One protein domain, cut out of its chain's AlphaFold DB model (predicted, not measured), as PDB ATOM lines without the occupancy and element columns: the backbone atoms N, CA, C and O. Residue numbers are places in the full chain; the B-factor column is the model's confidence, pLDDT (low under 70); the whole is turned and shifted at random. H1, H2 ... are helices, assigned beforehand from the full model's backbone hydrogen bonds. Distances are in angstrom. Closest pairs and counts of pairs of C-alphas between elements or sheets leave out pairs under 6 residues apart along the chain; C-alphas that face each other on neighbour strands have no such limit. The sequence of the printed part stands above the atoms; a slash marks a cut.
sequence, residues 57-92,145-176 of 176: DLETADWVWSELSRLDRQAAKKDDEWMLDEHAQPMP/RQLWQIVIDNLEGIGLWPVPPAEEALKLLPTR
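What this domain is: This is residues 57 to 92 and 145 to 176 of the 176 residues of an uncharacterized protein of Leifsonia sp. OV430 (UniProt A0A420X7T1). One long helix, H1, makes the backbone of this loose little assembly, with two short helices packed near its beginning on two different sides: H2 crosses it, while H3 runs side by side with it. Residues 75 to 84, the last two residues of H1 and the start of the loop after it, stick out, and the loop then folds back along H1 as far as a cut at residue 92. The printed part has 68 residues with three named helices, in the order H1, H2, H3, and no named strand; its class is all helix. It is only just loose, close to compact, with a radius of gyration of the C-alphas of 13.4 A, and it spans 41 by 28 by 20 A.

Where its parts are: Find C-alpha 57 at (24.325, -14.254, -41.189), where the printed part begins; from there H1, residues 57 to 76, runs 28.6 A to C-alpha 76 at (9.489, 9.848, -37.393). Residues 77 to 92 hold no named element. Past the cut, look at Gln 149, where H2, residues 149 to 156, begins; it is 10.3 A long. H3, residues 166 to 172, is 10.8 A long and ends with C-alpha 172 at (25.159, -0.727, -38.192).

How they stand to each other: Begin with H1, which touches H3 with its residues 57 to 64 alone; the closest C-alphas are those of Asp 57 and Ala 166, 4.5 A apart. Compare their directions and you find a shallow tilt of 17 degrees, the same way. H1 touches H2 with residues 61 to 65 alone, and the closest C-alphas, those of Trp 65 and Leu 155, are 6.7 A apart. Here the lines are about perpendicular, at 74 degrees. H2 and H3 are apart. In H1 and H2 every pair of O i and N i+4 is within hydrogen-bond range; in H3 this holds for 1 of 3 pairs, beside 3 of 4 pairs of O i and N i+3.

The domain as a whole: Look for the two C-alphas farthest apart at Asp 80 and Arg 145, 42.6 A. Without residues 75 to 84, which stand free, the body spans 35 by 22 by 20 A. Residues 93 to 144 are not printed, and C-alphas 92 and 145 are 22.5 A apart across the cut, which falls in the link from H1 to H2. The link from H2 to H3 is short, with 9 residues. In the B-factor column the mean pLDDT of the printed part is 86.8; you find values under 70 at residues 78 to 86 and at residue 176, the chain's last residue.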
ATOM      1  N   ASP A  57      23.908 -15.524 -40.595       97.25
ATOM      2  CA  ASP A  57      24.325 -14.254 -41.189       97.25
ATOM      3  C   ASP A  57      23.125 -13.523 -41.807       97.25
ATOM      4  O   ASP A  57      22.909 -12.341 -41.530       97.25
ATOM      5  N   LEU A  58      22.285 -14.242 -42.558       97.25
ATOM      6  CA  LEU A  58      21.060 -13.699 -43.148       97.25
ATOM      7  C   LEU A  58      20.050 -13.256 -42.086       97.25
ATOM      8  O   LEU A  58      19.537 -12.141 -42.165       97.25
ATOM      9  N   GLU A  59      19.782 -14.099 -41.087       96.69
ATOM     10  CA  GLU A  59      18.819 -13.782 -40.030       96.69
ATOM     11  C   GLU A  59      19.290 -12.595 -39.182       96.69
ATOM     12  O   GLU A  59      18.482 -11.771 -38.750       96.69
ATOM     13  N   THR A  60      20.604 -12.459 -38.975       96.38
ATOM     14  CA  THR A  60      21.161 -11.272 -38.316       96.38
ATOM     15  C   THR A  60      20.966 -10.026 -39.174       96.38
ATOM     16  O   THR A  60      20.557  -8.990 -38.652       96.38
ATOM     17  N   ALA A  61      21.235 -10.105 -40.479       97.06
ATOM     18  CA  ALA A  61      21.091  -8.973 -41.385       97.06
ATOM     19  C   ALA A  61      19.631  -8.494 -41.500       97.06
ATOM     20  O   ALA A  61      19.373  -7.292 -41.389       97.06
ATOM     21  N   ASP A  62      18.675  -9.417 -41.645       95.94
ATOM     22  CA  ASP A  62      17.240  -9.102 -41.702       95.94
ATOM     23  C   ASP A  62      16.724  -8.519 -40.375       95.94
ATOM     24  O   ASP A  62      15.973  -7.536 -40.352       95.94
ATOM     25  N   TRP A  63      17.201  -9.047 -39.244       95.31
ATOM     26  CA  TRP A  63      16.893  -8.483 -37.933       95.31
ATOM     27  C   TRP A  63      17.461  -7.065 -37.761       95.31
ATOM     28  O   TRP A  63      16.748  -6.180 -37.282       95.31
ATOM     29  N   VAL A  64      18.704  -6.808 -38.189       95.81
ATOM     30  CA  VAL A  64      19.304  -5.459 -38.164       95.81
ATOM     31  C   VAL A  64      18.489  -4.490 -39.017       95.81
ATOM     32  O   VAL A  64      18.167  -3.398 -38.546       95.81
ATOM     33  N   TRP A  65      18.101  -4.884 -40.234       95.44
ATOM     34  CA  TRP A  65      17.214  -4.081 -41.079       95.44
ATOM     35  C   TRP A  65      15.882  -3.768 -40.382       95.44
ATOM     36  O   TRP A  65      15.441  -2.612 -40.362       95.44
ATOM     37  N   SER A  66      15.262  -4.776 -39.768       92.50
ATOM     38  CA  SER A  66      14.003  -4.631 -39.033       92.50
ATOM     39  C   SER A  66      14.134  -3.667 -37.850       92.50
ATOM     40  O   SER A  66      13.256  -2.825 -37.639       92.50
ATOM     41  N   GLU A  67      15.237  -3.740 -37.101       94.00
ATOM     42  CA  GLU A  67      15.510  -2.851 -35.971       94.00
ATOM     43  C   GLU A  67      15.818  -1.417 -36.409       94.00
ATOM     44  O   GLU A  67      15.287  -0.483 -35.809       94.00
ATOM     45  N   LEU A  68      16.602  -1.214 -37.472       93.12
ATOM     46  CA  LEU A  68      16.827   0.118 -38.046       93.12
ATOM     47  C   LEU A  68      15.509   0.733 -38.527       93.12
ATOM     48  O   LEU A  68      15.168   1.848 -38.140       93.12
ATOM     49  N   SER A  69      14.700  -0.039 -39.255       90.75
ATOM     50  CA  SER A  69      13.374   0.392 -39.705       90.75
ATOM     51  C   SER A  69      12.448   0.741 -38.534       90.75
ATOM     52  O   SER A  69      11.666   1.689 -38.609       90.75
ATOM     53  N   ARG A  70      12.522  -0.013 -37.427       89.69
ATOM     54  CA  ARG A  70      11.788   0.281 -36.186       89.69
ATOM     55  C   ARG A  70      12.255   1.597 -35.564       89.69
ATOM     56  O   ARG A  70      11.416   2.402 -35.163       89.69
ATOM     57  N   LEU A  71      13.565   1.829 -35.482       89.38
ATOM     58  CA  LEU A  71      14.141   3.065 -34.949       89.38
ATOM     59  C   LEU A  71      13.772   4.283 -35.808       89.38
ATOM     60  O   LEU A  71      13.365   5.302 -35.255       89.38
ATOM     61  N   ASP A  72      13.818   4.159 -37.134       88.50
ATOM     62  CA  ASP A  72      13.416   5.219 -38.063       88.50
ATOM     63  C   ASP A  72      11.934   5.570 -37.909       88.50
ATOM     64  O   ASP A  72      11.574   6.745 -37.792       88.50
ATOM     65  N   ARG A  73      11.058   4.557 -37.821       86.69
ATOM     66  CA  ARG A  73       9.632   4.776 -37.531       86.69
ATOM     67  C   ARG A  73       9.424   5.431 -36.173       86.69
ATOM     68  O   ARG A  73       8.564   6.296 -36.064       86.69
ATOM     69  N   GLN A  74      10.188   5.055 -35.147       84.62
ATOM     70  CA  GLN A  74      10.116   5.704 -33.836       84.62
ATOM     71  C   GLN A  74      10.569   7.167 -33.884       84.62
ATOM     72  O   GLN A  74       9.899   8.013 -33.300       84.62
ATOM     73  N   ALA A  75      11.643   7.485 -34.609       84.50
ATOM     74  CA  ALA A  75      12.133   8.854 -34.767       84.50
ATOM     75  C   ALA A  75      11.189   9.738 -35.604       84.50
ATOM     76  O   ALA A  75      11.113  10.947 -35.382       84.50
ATOM     77  N   ALA A  76      10.456   9.146 -36.551       82.25
ATOM     78  CA  ALA A  76       9.489   9.848 -37.393       82.25
ATOM     79  C   ALA A  76       8.160  10.184 -36.681       82.25
ATOM     80  O   ALA A  76       7.377  10.982 -37.206       82.25
ATOM     81  N   LYS A  77       7.884   9.601 -35.504       73.88
ATOM     82  CA  LYS A  77       6.644   9.852 -34.749       73.88
ATOM     83  C   LYS A  77       6.649  11.267 -34.155       73.88
ATOM     84  O   LYS A  77       7.518  11.615 -33.362       73.88
ATOM     85  N   LYS A  78       5.650  12.081 -34.524       57.44
ATOM     86  CA  LYS A  78       5.324  13.366 -33.879       57.44
ATOM     87  C   LYS A  78       4.165  13.162 -32.901       57.44
ATOM     88  O   LYS A  78       3.100  12.758 -33.343       57.44
ATOM     89  N   ASP A  79       4.425  13.442 -31.625       52.75
ATOM     90  CA  ASP A  79       3.593  13.716 -30.431       52.75
ATOM     91  C   ASP A  79       2.110  13.281 -30.271       52.75
ATOM     92  O   ASP A  79       1.644  13.346 -29.139       52.75
ATOM     93  N   ASP A  80       1.349  12.813 -31.267       47.38
ATOM     94  CA  ASP A  80      -0.127  12.811 -31.159       47.38
ATOM     95  C   ASP A  80      -0.870  11.620 -31.805       47.38
ATOM     96  O   ASP A  80      -1.961  11.790 -32.345       47.38
ATOM     97  N   GLU A  81      -0.361  10.383 -31.730       47.00
ATOM     98  CA  GLU A  81      -1.155   9.217 -32.166       47.00
ATOM     99  C   GLU A  81      -1.084   8.009 -31.221       47.00
ATOM    100  O   GLU A  81      -0.023   7.484 -30.888       47.00
ATOM    101  N   TRP A  82      -2.278   7.555 -30.826       52.81
ATOM    102  CA  TRP A  82      -2.606   6.351 -30.060       52.81
ATOM    103  C   TRP A  82      -2.187   5.060 -30.788       52.81
ATOM    104  O   TRP A  82      -3.035   4.291 -31.239       52.81
ATOM    105  N   MET A  83      -0.886   4.813 -30.932       51.06
ATOM    106  CA  MET A  83      -0.369   3.698 -31.729       51.06
ATOM    107  C   MET A  83       0.564   2.798 -30.919       51.06
ATOM    108  O   MET A  83       1.411   3.265 -30.162       51.06
ATOM    109  N   LEU A  84       0.351   1.492 -31.104       53.28
ATOM    110  CA  LEU A  84       1.008   0.350 -30.464       53.28
ATOM    111  C   LEU A  84       2.503   0.590 -30.204       53.28
ATOM    112  O   LEU A  84       3.250   0.966 -31.109       53.28
ATOM    113  N   ASP A  85       2.921   0.347 -28.964       56.47
ATOM    114  CA  ASP A  85       4.312   0.440 -28.532       56.47
ATOM    115  C   ASP A  85       5.155  -0.560 -29.353       56.47
ATOM    116  O   ASP A  85       5.017  -1.780 -29.232       56.47
ATOM    117  N   GLU A  86       5.963  -0.051 -30.289       65.88
ATOM    118  CA  GLU A  86       6.812  -0.875 -31.157       65.88
ATOM    119  C   GLU A  86       8.026  -1.345 -30.352       65.88
ATOM    120  O   GLU A  86       9.100  -0.739 -30.384       65.88
ATOM    121  N   HIS A  87       7.837  -2.419 -29.590       73.50
ATOM    122  CA  HIS A  87       8.906  -3.043 -28.825       73.50
ATOM    123  C   HIS A  87       9.961  -3.658 -29.751       73.50
ATOM    124  O   HIS A  87       9.634  -4.238 -30.791       73.50
ATOM    125  N   ALA A  88      11.227  -3.550 -29.339       78.50
ATOM    126  CA  ALA A  88      12.326  -4.254 -29.990       78.50
ATOM    127  C   ALA A  88      12.035  -5.757 -30.006       78.50
ATOM    128  O   ALA A  88      11.647  -6.330 -28.981       78.50
ATOM    129  N   GLN A  89      12.220  -6.384 -31.164       80.44
ATOM    130  CA  GLN A  89      12.090  -7.831 -31.268       80.44
ATOM    131  C   GLN A  89      13.418  -8.467 -30.847       80.44
ATOM    132  O   GLN A  89      14.479  -7.966 -31.230       80.44
ATOM    133  N   PRO A  90      13.406  -9.545 -30.043       88.06
ATOM    134  CA  PRO A  90      14.635 -10.267 -29.750       88.06
ATOM    135  C   PRO A  90      15.233 -10.799 -31.056       88.06
ATOM    136  O   PRO A  90      14.496 -11.239 -31.938       88.06
ATOM    137  N   MET A  91      16.561 -10.767 -31.159       89.69
ATOM    138  CA  MET A  91      17.264 -11.363 -32.292       89.69
ATOM    139  C   MET A  91      16.930 -12.862 -32.360       89.69
ATOM    140  O   MET A  91      17.001 -13.533 -31.321       89.69
ATOM    141  N   PRO A  92      16.542 -13.387 -33.534       87.12
ATOM    142  CA  PRO A  92      16.225 -14.798 -33.675       87.12
ATOM    143  C   PRO A  92      17.471 -15.650 -33.413       87.12
ATOM    144  O   PRO A  92      18.599 -15.254 -33.704       87.12
ATOM    145  N   ARG A 145      16.966 -18.414 -56.276       96.12
ATOM    146  CA  ARG A 145      15.564 -18.194 -55.885       96.12
ATOM    147  C   ARG A 145      15.270 -18.533 -54.428       96.12
ATOM    148  O   ARG A 145      14.116 -18.461 -54.018       96.12
ATOM    149  N   GLN A 146      16.278 -18.910 -53.640       97.94
ATOM    150  CA  GLN A 146      16.079 -19.297 -52.234       97.94
ATOM    151  C   GLN A 146      15.733 -18.115 -51.322       97.94
ATOM    152  O   GLN A 146      15.346 -18.325 -50.174       97.94
ATOM    153  N   LEU A 147      15.882 -16.885 -51.814       97.19
ATOM    154  CA  LEU A 147      15.534 -15.662 -51.107       97.19
ATOM    155  C   LEU A 147      14.475 -14.892 -51.884       97.19
ATOM    156  O   LEU A 147      14.552 -14.738 -53.103       97.19
ATOM    157  N   TRP A 148      13.494 -14.377 -51.154       93.25
ATOM    158  CA  TRP A 148      12.486 -13.491 -51.714       93.25
ATOM    159  C   TRP A 148      13.125 -12.163 -52.118       93.25
ATOM    160  O   TRP A 148      13.882 -11.579 -51.344       93.25
ATOM    161  N   GLN A 149      12.758 -11.640 -53.292       95.75
ATOM    162  CA  GLN A 149      13.323 -10.386 -53.806       95.75
ATOM    163  C   GLN A 149      13.162  -9.220 -52.821       95.75
ATOM    164  O   GLN A 149      14.076  -8.426 -52.671       95.75
ATOM    165  N   ILE A 150      12.052  -9.160 -52.078       95.12
ATOM    166  CA  ILE A 150      11.833  -8.107 -51.076       95.12
ATOM    167  C   ILE A 150      12.878  -8.122 -49.950       95.12
ATOM    168  O   ILE A 150      13.253  -7.062 -49.465       95.12
ATOM    169  N   VAL A 151      13.371  -9.300 -49.550       96.00
ATOM    170  CA  VAL A 151      14.441  -9.414 -48.547       96.00
ATOM    171  C   VAL A 151      15.736  -8.856 -49.129       96.00
ATOM    172  O   VAL A 151      16.407  -8.063 -48.478       96.00
ATOM    173  N   ILE A 152      16.047  -9.200 -50.382       97.56
ATOM    174  CA  ILE A 152      17.212  -8.665 -51.095       97.56
ATOM    175  C   ILE A 152      17.123  -7.137 -51.188       97.56
ATOM    176  O   ILE A 152      18.042  -6.456 -50.745       97.56
ATOM    177  N   ASP A 153      16.002  -6.602 -51.674       97.62
ATOM    178  CA  ASP A 153      15.783  -5.162 -51.844       97.62
ATOM    179  C   ASP A 153      15.916  -4.402 -50.508       97.62
ATOM    180  O   ASP A 153      16.524  -3.329 -50.444       97.62
ATOM    181  N   ASN A 154      15.378  -4.967 -49.421       96.44
ATOM    182  CA  ASN A 154      15.473  -4.401 -48.076       96.44
ATOM    183  C   ASN A 154      16.927  -4.322 -47.587       96.44
ATOM    184  O   ASN A 154      17.350  -3.284 -47.070       96.44
ATOM    185  N   LEU A 155      17.693  -5.402 -47.763       97.69
ATOM    186  CA  LEU A 155      19.096  -5.472 -47.356       97.69
ATOM    187  C   LEU A 155      19.988  -4.592 -48.242       97.69
ATOM    188  O   LEU A 155      20.864  -3.897 -47.724       97.69
ATOM    189  N   GLU A 156      19.741  -4.549 -49.555       97.62
ATOM    190  CA  GLU A 156      20.401  -3.626 -50.488       97.62
ATOM    191  C   GLU A 156      20.196  -2.168 -50.066       97.62
ATOM    192  O   GLU A 156      21.156  -1.393 -50.039       97.62
ATOM    193  N   GLY A 157      18.976  -1.806 -49.655       95.94
ATOM    194  CA  GLY A 157      18.615  -0.452 -49.232       95.94
ATOM    195  C   GLY A 157      19.430   0.099 -48.055       95.94
ATOM    196  O   GLY A 157      19.527   1.317 -47.905       95.94
ATOM    197  N   ILE A 158      20.049  -0.773 -47.253       94.50
ATOM    198  CA  ILE A 158      20.892  -0.393 -46.109       94.50
ATOM    199  C   ILE A 158      22.350  -0.862 -46.236       94.50
ATOM    200  O   ILE A 158      23.120  -0.740 -45.284       94.50
ATOM    201  N   GLY A 159      22.751  -1.384 -47.400       95.81
ATOM    202  CA  GLY A 159      24.120  -1.845 -47.648       95.81
ATOM    203  C   GLY A 159      24.491  -3.172 -46.972       95.81
ATOM    204  O   GLY A 159      25.670  -3.408 -46.722       95.81
ATOM    205  N   LEU A 160      23.508  -4.033 -46.683       96.75
ATOM    206  CA  LEU A 160      23.687  -5.395 -46.155       96.75
ATOM    207  C   LEU A 160      23.563  -6.486 -47.230       96.75
ATOM    208  O   LEU A 160      23.413  -7.661 -46.902       96.75
ATOM    209  N   TRP A 161      23.614  -6.114 -48.509       96.88
ATOM    210  CA  TRP A 161      23.625  -7.057 -49.623       96.88
ATOM    211  C   TRP A 161      24.872  -6.863 -50.509       96.88
ATOM    212  O   TRP A 161      25.147  -5.729 -50.914       96.88
ATOM    213  N   PRO A 162      25.630  -7.930 -50.841       96.56
ATOM    214  CA  PRO A 162      25.453  -9.313 -50.381       96.56
ATOM    215  C   PRO A 162      25.584  -9.436 -48.855       96.56
ATOM    216  O   PRO A 162      26.268  -8.626 -48.232       96.56
ATOM    217  N   VAL A 163      24.907 -10.435 -48.277       96.94
ATOM    218  CA  VAL A 163      24.833 -10.651 -46.820       96.94
ATOM    219  C   VAL A 163      26.244 -10.730 -46.220       96.94
ATOM    220  O   VAL A 163      27.002 -11.628 -46.605       96.94
ATOM    221  N   PRO A 164      26.625  -9.816 -45.308       96.94
ATOM    222  CA  PRO A 164      27.914  -9.876 -44.633       96.94
ATOM    223  C   PRO A 164      27.858 -10.820 -43.420       96.94
ATOM    224  O   PRO A 164      26.768 -11.188 -42.978       96.94
ATOM    225  N   PRO A 165      29.011 -11.164 -42.818       97.75
ATOM    226  CA  PRO A 165      29.036 -11.869 -41.541       97.75
ATOM    227  C   PRO A 165      28.205 -11.146 -40.471       97.75
ATOM    228  O   PRO A 165      28.235  -9.914 -40.377       97.75
ATOM    229  N   ALA A 166      27.527 -11.904 -39.607       96.00
ATOM    230  CA  ALA A 166      26.650 -11.379 -38.556       96.00
ATOM    231  C   ALA A 166      27.312 -10.282 -37.696       96.00
ATOM    232  O   ALA A 166      26.701  -9.263 -37.372       96.00
ATOM    233  N   GLU A 167      28.596 -10.447 -37.362       96.25
ATOM    234  CA  GLU A 167      29.368  -9.472 -36.584       96.25
ATOM    235  C   GLU A 167      29.551  -8.117 -37.283       96.25
ATOM    236  O   GLU A 167      29.708  -7.096 -36.614       96.25
ATOM    237  N   GLU A 168      29.547  -8.088 -38.616       96.38
ATOM    238  CA  GLU A 168      29.628  -6.857 -39.397       96.38
ATOM    239  C   GLU A 168      28.266  -6.183 -39.495       96.38
ATOM    240  O   GLU A 168      28.185  -4.973 -39.280       96.38
ATOM    241  N   ALA A 169      27.198  -6.958 -39.716       95.75
ATOM    242  CA  ALA A 169      25.835  -6.437 -39.745       95.75
ATOM    243  C   ALA A 169      25.466  -5.724 -38.433       95.75
ATOM    244  O   ALA A 169      24.928  -4.616 -38.443       95.75
ATOM    245  N   LEU A 170      25.842  -6.300 -37.289       95.44
ATOM    246  CA  LEU A 170      25.570  -5.722 -35.969       95.44
ATOM    247  C   LEU A 170      26.214  -4.342 -35.748       95.44
ATOM    248  O   LEU A 170      25.730  -3.579 -34.912       95.44
ATOM    249  N   LYS A 171      27.270  -3.982 -36.494       95.75
ATOM    250  CA  LYS A 171      27.944  -2.674 -36.369       95.75
ATOM    251  C   LYS A 171      27.103  -1.509 -36.894       95.75
ATOM    252  O   LYS A 171      27.420  -0.366 -36.573       95.75
ATOM    253  N   LEU A 172      26.066  -1.769 -37.696       93.06
ATOM    254  CA  LEU A 172      25.159  -0.727 -38.192       93.06
ATOM    255  C   LEU A 172      24.178  -0.233 -37.128       93.06
ATOM    256  O   LEU A 172      23.631   0.862 -37.264       93.06
ATOM    257  N   LEU A 173      23.944  -1.014 -36.072       91.25
ATOM    258  CA  LEU A 173      23.062  -0.586 -34.998       91.25
ATOM    259  C   LEU A 173      23.726   0.526 -34.175       91.25
ATOM    260  O   LEU A 173      24.913   0.433 -33.852       91.25
ATOM    261  N   PRO A 174      22.975   1.570 -33.784       86.75
ATOM    262  CA  PRO A 174      23.508   2.599 -32.909       86.75
ATOM    263  C   PRO A 174      23.929   1.974 -31.574       86.75
ATOM    264  O   PRO A 174      23.141   1.295 -30.911       86.75
ATOM    265  N   THR A 175      25.176   2.213 -31.169       76.69
ATOM    266  CA  THR A 175      25.664   1.846 -29.835       76.69
ATOM    267  C   THR A 175      24.805   2.530 -28.775       76.69
ATOM    268  O   THR A 175      24.671   3.756 -28.797       76.69
ATOM    269  N   ARG A 176      24.225   1.731 -27.877       55.81
ATOM    270  CA  ARG A 176      23.526   2.216 -26.680       55.81
ATOM    271  C   ARG A 176      24.505   2.702 -25.621       55.81
ATOM    272  O   ARG A 176      25.584   2.081 -25.499       55.81
TER     273      ARG A 176